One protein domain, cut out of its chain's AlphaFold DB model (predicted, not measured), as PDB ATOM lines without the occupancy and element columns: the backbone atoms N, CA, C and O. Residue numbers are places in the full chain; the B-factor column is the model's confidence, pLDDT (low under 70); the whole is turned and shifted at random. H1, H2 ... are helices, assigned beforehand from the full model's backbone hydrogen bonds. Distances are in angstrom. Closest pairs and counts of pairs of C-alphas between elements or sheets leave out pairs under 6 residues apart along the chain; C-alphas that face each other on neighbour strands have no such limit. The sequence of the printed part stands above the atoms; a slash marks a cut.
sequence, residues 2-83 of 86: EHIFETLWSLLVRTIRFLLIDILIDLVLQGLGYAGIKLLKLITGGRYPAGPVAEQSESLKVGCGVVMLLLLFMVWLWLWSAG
ATOM      1  N   GLU A   2     185.221 249.373 126.608       66.56
ATOM      2  CA  GLU A   2     184.404 248.284 126.027       66.56
ATOM      3  C   GLU A   2     184.959 246.867 126.283       66.56
ATOM      4  O   GLU A   2     184.227 246.003 126.753       66.56
ATOM      5  N   HIS A   3     186.270 246.640 126.127       61.59
ATOM      6  CA  HIS A   3     186.880 245.318 126.367       61.59
ATOM      7  C   HIS A   3     186.775 244.806 127.817       61.59
ATOM      8  O   HIS A   3     186.698 243.600 128.064       61.59
ATOM      9  N   ILE A   4     186.768 245.716 128.795       72.88
ATOM     10  CA  ILE A   4     186.607 245.358 130.213       72.88
ATOM     11  C   ILE A   4     185.167 244.887 130.460       72.88
ATOM     12  O   ILE A   4     184.945 243.933 131.206       72.88
ATOM     13  N   PHE A   5     184.199 245.514 129.787       74.25
ATOM     14  CA  PHE A   5     182.785 245.180 129.897       74.25
ATOM     15  C   PHE A   5     182.462 243.821 129.265       74.25
ATOM     16  O   PHE A   5     181.767 243.022 129.882       74.25
ATOM     17  N   GLU A   6     183.032 243.497 128.100       75.88
ATOM     18  CA  GLU A   6     182.880 242.169 127.476       75.88
ATOM     19  C   GLU A   6     183.462 241.042 128.338       75.88
ATOM     20  O   GLU A   6     182.858 239.974 128.478       75.88
ATOM     21  N   THR A   7     184.617 241.287 128.962       77.44
ATOM     22  CA  THR A   7     185.273 240.301 129.831       77.44
ATOM     23  C   THR A   7     184.454 240.054 131.101       77.44
ATOM     24  O   THR A   7     184.233 238.904 131.487       77.44
ATOM     25  N   LEU A   8     183.939 241.120 131.726       82.00
ATOM     26  CA  LEU A   8     183.031 241.024 132.874       82.00
ATOM     27  C   LEU A   8     181.708 240.351 132.503       82.00
ATOM     28  O   LEU A   8     181.225 239.510 133.255       82.00
ATOM     29  N   TRP A   9     181.149 240.668 131.337       82.00
ATOM     30  CA  TRP A   9     179.910 240.070 130.844       82.00
ATOM     31  C   TRP A   9     180.058 238.562 130.613       82.00
ATOM     32  O   TRP A   9     179.222 237.781 131.063       82.00
ATOM     33  N   SER A  10     181.163 238.135 129.995       82.69
ATOM     34  CA  SER A  10     181.489 236.717 129.796       82.69
ATOM     35  C   SER A  10     181.606 235.956 131.122       82.69
ATOM     36  O   SER A  10     181.035 234.872 131.280       82.69
ATOM     37  N   LEU A  11     182.280 236.545 132.118       82.38
ATOM     38  CA  LEU A  11     182.376 235.970 133.463       82.38
ATOM     39  C   LEU A  11     181.013 235.904 134.157       82.38
ATOM     40  O   LEU A  11     180.681 234.881 134.751       82.38
ATOM     41  N   LEU A  12     180.202 236.952 134.048       86.00
ATOM     42  CA  LEU A  12     178.893 237.037 134.690       86.00
ATOM     43  C   LEU A  12     177.922 235.996 134.115       86.00
ATOM     44  O   LEU A  12     177.292 235.258 134.873       86.00
ATOM     45  N   VAL A  13     177.869 235.851 132.788       85.25
ATOM     46  CA  VAL A  13     177.073 234.809 132.117       85.25
ATOM     47  C   VAL A  13     177.539 233.411 132.526       85.25
ATOM     48  O   VAL A  13     176.714 232.528 132.771       85.25
ATOM     49  N   ARG A  14     178.855 233.199 132.644       82.31
ATOM     50  CA  ARG A  14     179.416 231.919 133.089       82.31
ATOM     51  C   ARG A  14     179.002 231.598 134.525       82.31
ATOM     52  O   ARG A  14     178.559 230.481 134.776       82.31
ATOM     53  N   THR A  15     179.073 232.567 135.431       87.12
ATOM     54  CA  THR A  15     178.649 232.413 136.830       87.12
ATOM     55  C   THR A  15     177.154 232.125 136.944       87.12
ATOM     56  O   THR A  15     176.777 231.190 137.642       87.12
ATOM     57  N   ILE A  16     176.299 232.852 136.215       86.56
ATOM     58  CA  ILE A  16     174.849 232.592 136.203       86.56
ATOM     59  C   ILE A  16     174.554 231.182 135.690       86.56
ATOM     60  O   ILE A  16     173.722 230.480 136.260       86.56
ATOM     61  N   ARG A  17     175.248 230.738 134.634       81.62
ATOM     62  CA  ARG A  17     175.082 229.379 134.110       81.62
ATOM     63  C   ARG A  17     175.464 228.326 135.152       81.62
ATOM     64  O   ARG A  17     174.737 227.350 135.291       81.62
ATOM     65  N   PHE A  18     176.559 228.521 135.886       83.75
ATOM     66  CA  PHE A  18     176.933 227.618 136.977       83.75
ATOM     67  C   PHE A  18     175.896 227.614 138.101       83.75
ATOM     68  O   PHE A  18     175.487 226.539 138.521       83.75
ATOM     69  N   LEU A  19     175.410 228.786 138.515       86.00
ATOM     70  CA  LEU A  19     174.375 228.904 139.544       86.00
ATOM     71  C   LEU A  19     173.082 228.178 139.140       86.00
ATOM     72  O   LEU A  19     172.492 227.467 139.942       86.00
ATOM     73  N   LEU A  20     172.657 228.326 137.881       86.19
ATOM     74  CA  LEU A  20     171.490 227.628 137.341       86.19
ATOM     75  C   LEU A  20     171.664 226.110 137.368       86.19
ATOM     76  O   LEU A  20     170.715 225.404 137.696       86.19
ATOM     77  N   ILE A  21     172.853 225.611 137.025       84.69
ATOM     78  CA  ILE A  21     173.159 224.178 137.090       84.69
ATOM     79  C   ILE A  21     173.101 223.693 138.539       84.69
ATOM     80  O   ILE A  21     172.506 222.652 138.791       84.69
ATOM     81  N   ASP A  22     173.665 224.452 139.475       83.19
ATOM     82  CA  ASP A  22     173.660 224.117 140.901       83.19
ATOM     83  C   ASP A  22     172.224 224.021 141.446       83.19
ATOM     84  O   ASP A  22     171.820 222.997 141.990       83.19
ATOM     85  N   ILE A  23     171.388 225.026 141.150       83.88
ATOM     86  CA  ILE A  23     169.959 225.030 141.507       83.88
ATOM     87  C   ILE A  23     169.223 223.843 140.873       83.88
ATOM     88  O   ILE A  23     168.380 223.221 141.516       83.88
ATOM     89  N   LEU A  24     169.518 223.521 139.610       83.75
ATOM     90  CA  LEU A  24     168.894 222.390 138.927       83.75
ATOM     91  C   LEU A  24     169.279 221.062 139.592       83.75
ATOM     92  O   LEU A  24     168.423 220.199 139.769       83.75
ATOM     93  N   ILE A  25     170.549 220.902 139.970       82.81
ATOM     94  CA  ILE A  25     171.045 219.721 140.683       82.81
ATOM     95  C   ILE A  25     170.358 219.611 142.041       82.81
ATOM     96  O   ILE A  25     169.862 218.534 142.369       82.81
ATOM     97  N   ASP A  26     170.272 220.704 142.796       80.12
ATOM     98  CA  ASP A  26     169.624 220.709 144.103       80.12
ATOM     99  C   ASP A  26     168.134 220.345 143.987       80.12
ATOM    100  O   ASP A  26     167.645 219.465 144.696       80.12
ATOM    101  N   LEU A  27     167.431 220.896 142.990       82.50
ATOM    102  CA  LEU A  27     166.038 220.551 142.694       82.50
ATOM    103  C   LEU A  27     165.872 219.060 142.352       82.50
ATOM    104  O   LEU A  27     164.948 218.401 142.837       82.50
ATOM    105  N   VAL A  28     166.767 218.512 141.524       83.56
ATOM    106  CA  VAL A  28     166.759 217.091 141.147       83.56
ATOM    107  C   VAL A  28     167.043 216.207 142.360       83.56
ATOM    108  O   VAL A  28     166.340 215.216 142.562       83.56
ATOM    109  N   LEU A  29     168.019 216.561 143.200       82.56
ATOM    110  CA  LEU A  29     168.357 215.826 144.419       82.56
ATOM    111  C   LEU A  29     167.208 215.848 145.426       82.56
ATOM    112  O   LEU A  29     166.855 214.801 145.968       82.56
ATOM    113  N   GLN A  30     166.574 216.999 145.639       81.44
ATOM    114  CA  GLN A  30     165.397 217.101 146.497       81.44
ATOM    115  C   GLN A  30     164.222 216.275 145.952       81.44
ATOM    116  O   GLN A  30     163.558 215.571 146.718       81.44
ATOM    117  N   GLY A  31     163.985 216.310 144.636       80.62
ATOM    118  CA  GLY A  31     162.937 215.529 143.973       80.62
ATOM    119  C   GLY A  31     163.166 214.018 144.074       80.62
ATOM    120  O   GLY A  31     162.259 213.274 144.463       80.62
ATOM    121  N   LEU A  32     164.390 213.561 143.794       82.00
ATOM    122  CA  LEU A  32     164.807 212.164 143.949       82.00
ATOM    123  C   LEU A  32     164.750 211.719 145.409       82.00
ATOM    124  O   LEU A  32     164.287 210.618 145.698       82.00
ATOM    125  N   GLY A  33     165.157 212.587 146.332       79.94
ATOM    126  CA  GLY A  33     165.057 212.361 147.765       79.94
ATOM    127  C   GLY A  33     163.623 212.159 148.222       79.94
ATOM    128  O   GLY A  33     163.318 211.179 148.897       79.94
ATOM    129  N   TYR A  34     162.715 213.039 147.800       81.38
ATOM    130  CA  TYR A  34     161.288 212.918 148.088       81.38
ATOM    131  C   TYR A  34     160.708 211.604 147.547       81.38
ATOM    132  O   TYR A  34     160.000 210.892 148.268       81.38
ATOM    133  N   ALA A  35     161.030 211.257 146.297       79.62
ATOM    134  CA  ALA A  35     160.612 210.000 145.686       79.62
ATOM    135  C   ALA A  35     161.172 208.788 146.446       79.62
ATOM    136  O   ALA A  35     160.426 207.855 146.745       79.62
ATOM    137  N   GLY A  36     162.452 208.832 146.822       80.25
ATOM    138  CA  GLY A  36     163.126 207.776 147.568       80.25
ATOM    139  C   GLY A  36     162.530 207.563 148.954       80.25
ATOM    140  O   GLY A  36     162.203 206.434 149.309       80.25
ATOM    141  N   ILE A  37     162.280 208.637 149.702       79.12
ATOM    142  CA  ILE A  37     161.626 208.573 151.014       79.12
ATOM    143  C   ILE A  37     160.198 208.026 150.884       79.12
ATOM    144  O   ILE A  37     159.778 207.198 151.693       79.12
ATOM    145  N   LYS A  38     159.441 208.451 149.863       80.56
ATOM    146  CA  LYS A  38     158.089 207.935 149.599       80.56
ATOM    147  C   LYS A  38     158.115 206.437 149.278       80.56
ATOM    148  O   LYS A  38     157.262 205.701 149.772       80.56
ATOM    149  N   LEU A  39     159.102 205.984 148.506       81.12
ATOM    150  CA  LEU A  39     159.314 204.573 148.192       81.12
ATOM    151  C   LEU A  39     159.685 203.770 149.449       81.12
ATOM    152  O   LEU A  39     159.095 202.727 149.709       81.12
ATOM    153  N   LEU A  40     160.595 204.290 150.274       78.94
ATOM    154  CA  LEU A  40     160.967 203.716 151.571       78.94
ATOM    155  C   LEU A  40     159.755 203.587 152.493       78.94
ATOM    156  O   LEU A  40     159.556 202.535 153.098       78.94
ATOM    157  N   LYS A  41     158.904 204.615 152.557       79.62
ATOM    158  CA  LYS A  41     157.653 204.582 153.322       79.62
ATOM    159  C   LYS A  41     156.700 203.503 152.810       79.62
ATOM    160  O   LYS A  41     156.061 202.835 153.617       79.62
ATOM    161  N   LEU A  42     156.633 203.295 151.494       80.88
ATOM    162  CA  LEU A  42     155.825 202.236 150.885       80.88
ATOM    163  C   LEU A  42     156.372 200.838 151.229       80.88
ATOM    164  O   LEU A  42     155.626 199.994 151.715       80.88
ATOM    165  N   ILE A  43     157.676 200.614 151.042       83.31
ATOM    166  CA  ILE A  43     158.341 199.316 151.265       83.31
ATOM    167  C   ILE A  43     158.299 198.914 152.744       83.31
ATOM    168  O   ILE A  43     158.084 197.753 153.078       83.31
ATOM    169  N   THR A  44     158.468 199.876 153.649       80.75
ATOM    170  CA  THR A  44     158.467 199.638 155.101       80.75
ATOM    171  C   THR A  44     157.067 199.624 155.722       80.75
ATOM    172  O   THR A  44     156.941 199.594 156.948       80.75
ATOM    173  N   GLY A  45     156.004 199.663 154.909       75.56
ATOM    174  CA  GLY A  45     154.621 199.628 155.391       75.56
ATOM    175  C   GLY A  45     154.255 200.828 156.270       75.56
ATOM    176  O   GLY A  45     153.521 200.683 157.243       75.56
ATOM    177  N   GLY A  46     154.817 202.004 155.984       68.44
ATOM    178  CA  GLY A  46     154.582 203.232 156.743       68.44
ATOM    179  C   GLY A  46     155.440 203.397 157.999       68.44
ATOM    180  O   GLY A  46     155.311 204.421 158.667       68.44
ATOM    181  N   ARG A  47     156.327 202.441 158.319       68.38
ATOM    182  CA  ARG A  47     157.204 202.509 159.507       68.38
ATOM    183  C   ARG A  47     158.367 203.493 159.355       68.38
ATOM    184  O   ARG A  47     158.924 203.926 160.359       68.38
ATOM    185  N   TYR A  48     158.720 203.868 158.127       62.91
ATOM    186  CA  TYR A  48     159.817 204.786 157.820       62.91
ATOM    187  C   TYR A  48     159.286 206.091 157.201       62.91
ATOM    188  O   TYR A  48     158.619 206.047 156.168       62.91
ATOM    189  N   PRO A  49     159.648 207.269 157.725       63.91
ATOM    190  CA  PRO A  49     159.671 207.669 159.128       63.91
ATOM    191  C   PRO A  49     158.333 208.315 159.566       63.91
ATOM    192  O   PRO A  49     157.425 208.547 158.763       63.91
ATOM    193  N   ALA A  50     158.241 208.611 160.866       56.66
ATOM    194  CA  ALA A  50     157.039 208.921 161.654       56.66
ATOM    195  C   ALA A  50     156.297 210.251 161.347       56.66
ATOM    196  O   ALA A  50     155.528 210.717 162.182       56.66
ATOM    197  N   GLY A  51     156.479 210.854 160.167       62.94
ATOM    198  CA  GLY A  51     155.846 212.128 159.798       62.94
ATOM    199  C   GLY A  51     155.550 212.279 158.297       62.94
ATOM    200  O   GLY A  51     155.841 211.377 157.493       62.94
ATOM    201  N   PRO A  52     154.929 213.397 157.883       62.31
ATOM    202  CA  PRO A  52     154.771 213.760 156.478       62.31
ATOM    203  C   PRO A  52     156.145 213.908 155.815       62.31
ATOM    204  O   PRO A  52     157.029 214.573 156.343       62.31
ATOM    205  N   VAL A  53     156.335 213.336 154.621       67.44
ATOM    206  CA  VAL A  53     157.589 213.494 153.847       67.44
ATOM    207  C   VAL A  53     157.887 214.976 153.569       67.44
ATOM    208  O   VAL A  53     159.042 215.380 153.467       67.44
ATOM    209  N   ALA A  54     156.838 215.800 153.497       65.50
ATOM    210  CA  ALA A  54     156.939 217.247 153.366       65.50
ATOM    211  C   ALA A  54     157.669 217.909 154.552       65.50
ATOM    212  O   ALA A  54     158.451 218.824 154.310       65.50
ATOM    213  N   GLU A  55     157.488 217.401 155.775       67.38
ATOM    214  CA  GLU A  55     158.036 217.963 157.024       67.38
ATOM    215  C   GLU A  55     159.441 217.451 157.373       67.38
ATOM    216  O   GLU A  55     160.028 217.863 158.371       67.38
ATOM    217  N   GLN A  56     160.012 216.550 156.570       71.25
ATOM    218  CA  GLN A  56     161.396 216.130 156.774       71.25
ATOM    219  C   GLN A  56     162.377 217.239 156.409       71.25
ATOM    220  O   GLN A  56     162.156 217.973 155.438       71.25
ATOM    221  N   SER A  57     163.483 217.305 157.157       77.00
ATOM    222  CA  SER A  57     164.542 218.284 156.928       77.00
ATOM    223  C   SER A  57     165.063 218.208 155.493       77.00
ATOM    224  O   SER A  57     165.211 217.125 154.918       77.00
ATOM    225  N   GLU A  58     165.366 219.368 154.912       74.50
ATOM    226  CA  GLU A  58     165.931 219.468 153.560       74.50
ATOM    227  C   GLU A  58     167.209 218.636 153.426       74.50
ATOM    228  O   GLU A  58     167.376 217.909 152.449       74.50
ATOM    229  N   SER A  59     168.039 218.623 154.473       74.69
ATOM    230  CA  SER A  59     169.238 217.787 154.561       74.69
ATOM    231  C   SER A  59     168.959 216.292 154.376       74.69
ATOM    232  O   SER A  59     169.763 215.591 153.763       74.69
ATOM    233  N   LEU A  60     167.817 215.790 154.856       76.88
ATOM    234  CA  LEU A  60     167.458 214.382 154.719       76.88
ATOM    235  C   LEU A  60     166.927 214.065 153.317       76.88
ATOM    236  O   LEU A  60     167.230 213.000 152.781       76.88
ATOM    237  N   LYS A  61     166.193 214.999 152.695       77.94
ATOM    238  CA  LYS A  61     165.758 214.881 151.293       77.94
ATOM    239  C   LYS A  61     166.971 214.871 150.367       77.94
ATOM    240  O   LYS A  61     167.129 213.922 149.608       77.94
ATOM    241  N   VAL A  62     167.868 215.848 150.490       80.19
ATOM    242  CA  VAL A  62     169.097 215.912 149.683       80.19
ATOM    243  C   VAL A  62     169.961 214.673 149.924       80.19
ATOM    244  O   VAL A  62     170.355 214.015 148.966       80.19
ATOM    245  N   GLY A  63     170.173 214.272 151.183       80.25
ATOM    246  CA  GLY A  63     170.934 213.066 151.516       80.25
ATOM    247  C   GLY A  63     170.341 211.791 150.908       80.25
ATOM    248  O   GLY A  63     171.064 210.994 150.311       80.25
ATOM    249  N   CYS A  64     169.019 211.609 150.984       81.12
ATOM    250  CA  CYS A  64     168.344 210.466 150.366       81.12
ATOM    251  C   CYS A  64     168.413 210.521 148.830       81.12
ATOM    252  O   CYS A  64     168.601 209.489 148.187       81.12
ATOM    253  N   GLY A  65     168.335 211.722 148.248       81.50
ATOM    254  CA  GLY A  65     168.520 211.957 146.819       81.50
ATOM    255  C   GLY A  65     169.906 211.542 146.339       81.50
ATOM    256  O   GLY A  65     170.012 210.791 145.373       81.50
ATOM    257  N   VAL A  66     170.960 211.944 147.056       83.75
ATOM    258  CA  VAL A  66     172.351 211.558 146.759       83.75
ATOM    259  C   VAL A  66     172.524 210.039 146.831       83.75
ATOM    260  O   VAL A  66     173.110 209.446 145.927       83.75
ATOM    261  N   VAL A  67     171.973 209.390 147.863       83.44
ATOM    262  CA  VAL A  67     172.025 207.924 148.004       83.44
ATOM    263  C   VAL A  67     171.296 207.227 146.854       83.44
ATOM    264  O   VAL A  67     171.829 206.275 146.290       83.44
ATOM    265  N   MET A  68     170.113 207.706 146.458       82.88
ATOM    266  CA  MET A  68     169.380 207.151 145.314       82.88
ATOM    267  C   MET A  68     170.151 207.299 144.001       82.88
ATOM    268  O   MET A  68     170.176 206.371 143.196       82.88
ATOM    269  N   LEU A  69     170.816 208.435 143.799       84.88
ATOM    270  CA  LEU A  69     171.633 208.691 142.616       84.88
ATOM    271  C   LEU A  69     172.856 207.761 142.573       84.88
ATOM    272  O   LEU A  69     173.147 207.174 141.535       84.88
ATOM    273  N   LEU A  70     173.512 207.548 143.718       86.00
ATOM    274  CA  LEU A  70     174.595 206.571 143.877       86.00
ATOM    275  C   LEU A  70     174.137 205.137 143.598       86.00
ATOM    276  O   LEU A  70     174.845 204.398 142.921       86.00
ATOM    277  N   LEU A  71     172.958 204.745 144.085       85.69
ATOM    278  CA  LEU A  71     172.391 203.422 143.821       85.69
ATOM    279  C   LEU A  71     172.077 203.237 142.334       85.69
ATOM    280  O   LEU A  71     172.457 202.220 141.762       85.69
ATOM    281  N   LEU A  72     171.449 204.225 141.695       85.06
ATOM    282  CA  LEU A  72     171.202 204.212 140.250       85.06
ATOM    283  C   LEU A  72     172.509 204.115 139.462       85.06
ATOM    284  O   LEU A  72     172.598 203.333 138.518       85.06
ATOM    285  N   PHE A  73     173.537 204.856 139.876       86.56
ATOM    286  CA  PHE A  73     174.854 204.809 139.254       86.56
ATOM    287  C   PHE A  73     175.535 203.445 139.437       86.56
ATOM    288  O   PHE A  73     176.092 202.906 138.487       86.56
ATOM    289  N   MET A  74     175.443 202.843 140.625       86.81
ATOM    290  CA  MET A  74     175.947 201.489 140.880       86.81
ATOM    291  C   MET A  74     175.221 200.436 140.042       86.81
ATOM    292  O   MET A  74     175.869 199.578 139.447       86.81
ATOM    293  N   VAL A  75     173.891 200.516 139.946       87.31
ATOM    294  CA  VAL A  75     173.091 199.624 139.094       87.31
ATOM    295  C   VAL A  75     173.473 199.804 137.627       87.31
ATOM    296  O   VAL A  75     173.653 198.814 136.924       87.31
ATOM    297  N   TRP A  76     173.658 201.043 137.170       86.94
ATOM    298  CA  TRP A  76     174.121 201.335 135.816       86.94
ATOM    299  C   TRP A  76     175.499 200.730 135.534       86.94
ATOM    300  O   TRP A  76     175.665 200.039 134.532       86.94
ATOM    301  N   LEU A  77     176.474 200.939 136.424       86.81
ATOM    302  CA  LEU A  77     177.810 200.347 136.306       86.81
ATOM    303  C   LEU A  77     177.752 198.820 136.270       86.81
ATOM    304  O   LEU A  77     178.481 198.194 135.505       86.81
ATOM    305  N   TRP A  78     176.879 198.219 137.076       88.12
ATOM    306  CA  TRP A  78     176.692 196.776 137.089       88.12
ATOM    307  C   TRP A  78     176.078 196.264 135.781       88.12
ATOM    308  O   TRP A  78     176.585 195.304 135.214       88.12
ATOM    309  N   LEU A  79     175.054 196.938 135.249       86.19
ATOM    310  CA  LEU A  79     174.436 196.600 133.961       86.19
ATOM    311  C   LEU A  79     175.398 196.781 132.778       86.19
ATOM    312  O   LEU A  79     175.403 195.965 131.856       86.19
ATOM    313  N   TRP A  80     176.225 197.826 132.826       85.19
ATOM    314  CA  TRP A  80     177.305 198.059 131.872       85.19
ATOM    315  C   TRP A  80     178.356 196.947 131.950       85.19
ATOM    316  O   TRP A  80     178.718 196.355 130.938       85.19
ATOM    317  N   SER A  81     178.801 196.596 133.162       81.81
ATOM    318  CA  SER A  81     179.740 195.491 133.387       81.81
ATOM    319  C   SER A  81     179.164 194.132 132.984       81.81
ATOM    320  O   SER A  81     179.926 193.241 132.620       81.81
ATOM    321  N   ALA A  82     177.847 193.956 133.069       83.12
ATOM    322  CA  ALA A  82     177.153 192.748 132.643       83.12
ATOM    323  C   ALA A  82     176.947 192.678 131.116       83.12
ATOM    324  O   ALA A  82     176.423 191.679 130.629       83.12
ATOM    325  N   GLY A  83     177.335 193.715 130.359       74.38
ATOM    326  CA  GLY A  83     177.200 193.766 128.898       74.38
ATOM    327  C   GLY A  83     175.753 193.874 128.404       74.38
ATOM    328  O   GLY A  83     175.481 193.585 127.244       74.38
TER     329      GLY A  83
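AT A GLANCE: This is residues 2 to 83 of the 86 residues of an uncharacterized protein of Rheinheimera sp. SA_1 (UniProt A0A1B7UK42). Two long helices cross nearly at right angles in a lopsided cross: H1 is the long bar, and H2 crosses it where H1 residues 26 to 37 meet H2 residues 58 to 69. Residues 2 to 24 and 70 to 83 stick out as free arms, while the link, residues 44 to 57, folds back from H1 to H2. The printed part has 82 residues with two named helices, H1 then H2, and no named strand: all helix. It is extended, with a radius of gyration of the C-alphas of 19.0 A, and flat, spanning 64 by 42 by 12 A.

HOW THE PARTS SIT: Look where H1, residues 2 to 43, touches H2, residues 58 to 81: their closest C-alphas, Gly 33 and Gly 65, are 3.6 A apart. Their lines are about perpendicular, at 86 degrees. In both helices every backbone O i to N i+4 pair is within hydrogen-bond range.

IN THESE COORDINATES: Find C-alpha 2 at (184.404, 248.284, 126.027); from there H1 runs 60.9 A to C-alpha 43. H2 runs 34.2 A from C-alpha 58 to C-alpha 81 at (179.740, 195.491, 133.387).

THE WHOLE: The C-alphas farthest apart, Glu 2 and Gly 45, are 64.2 A apart. The printed part has no cut; the link from H1 to H2 is long. Look for pLDDT under 70 at residues 2 to 3 and 46 to 55.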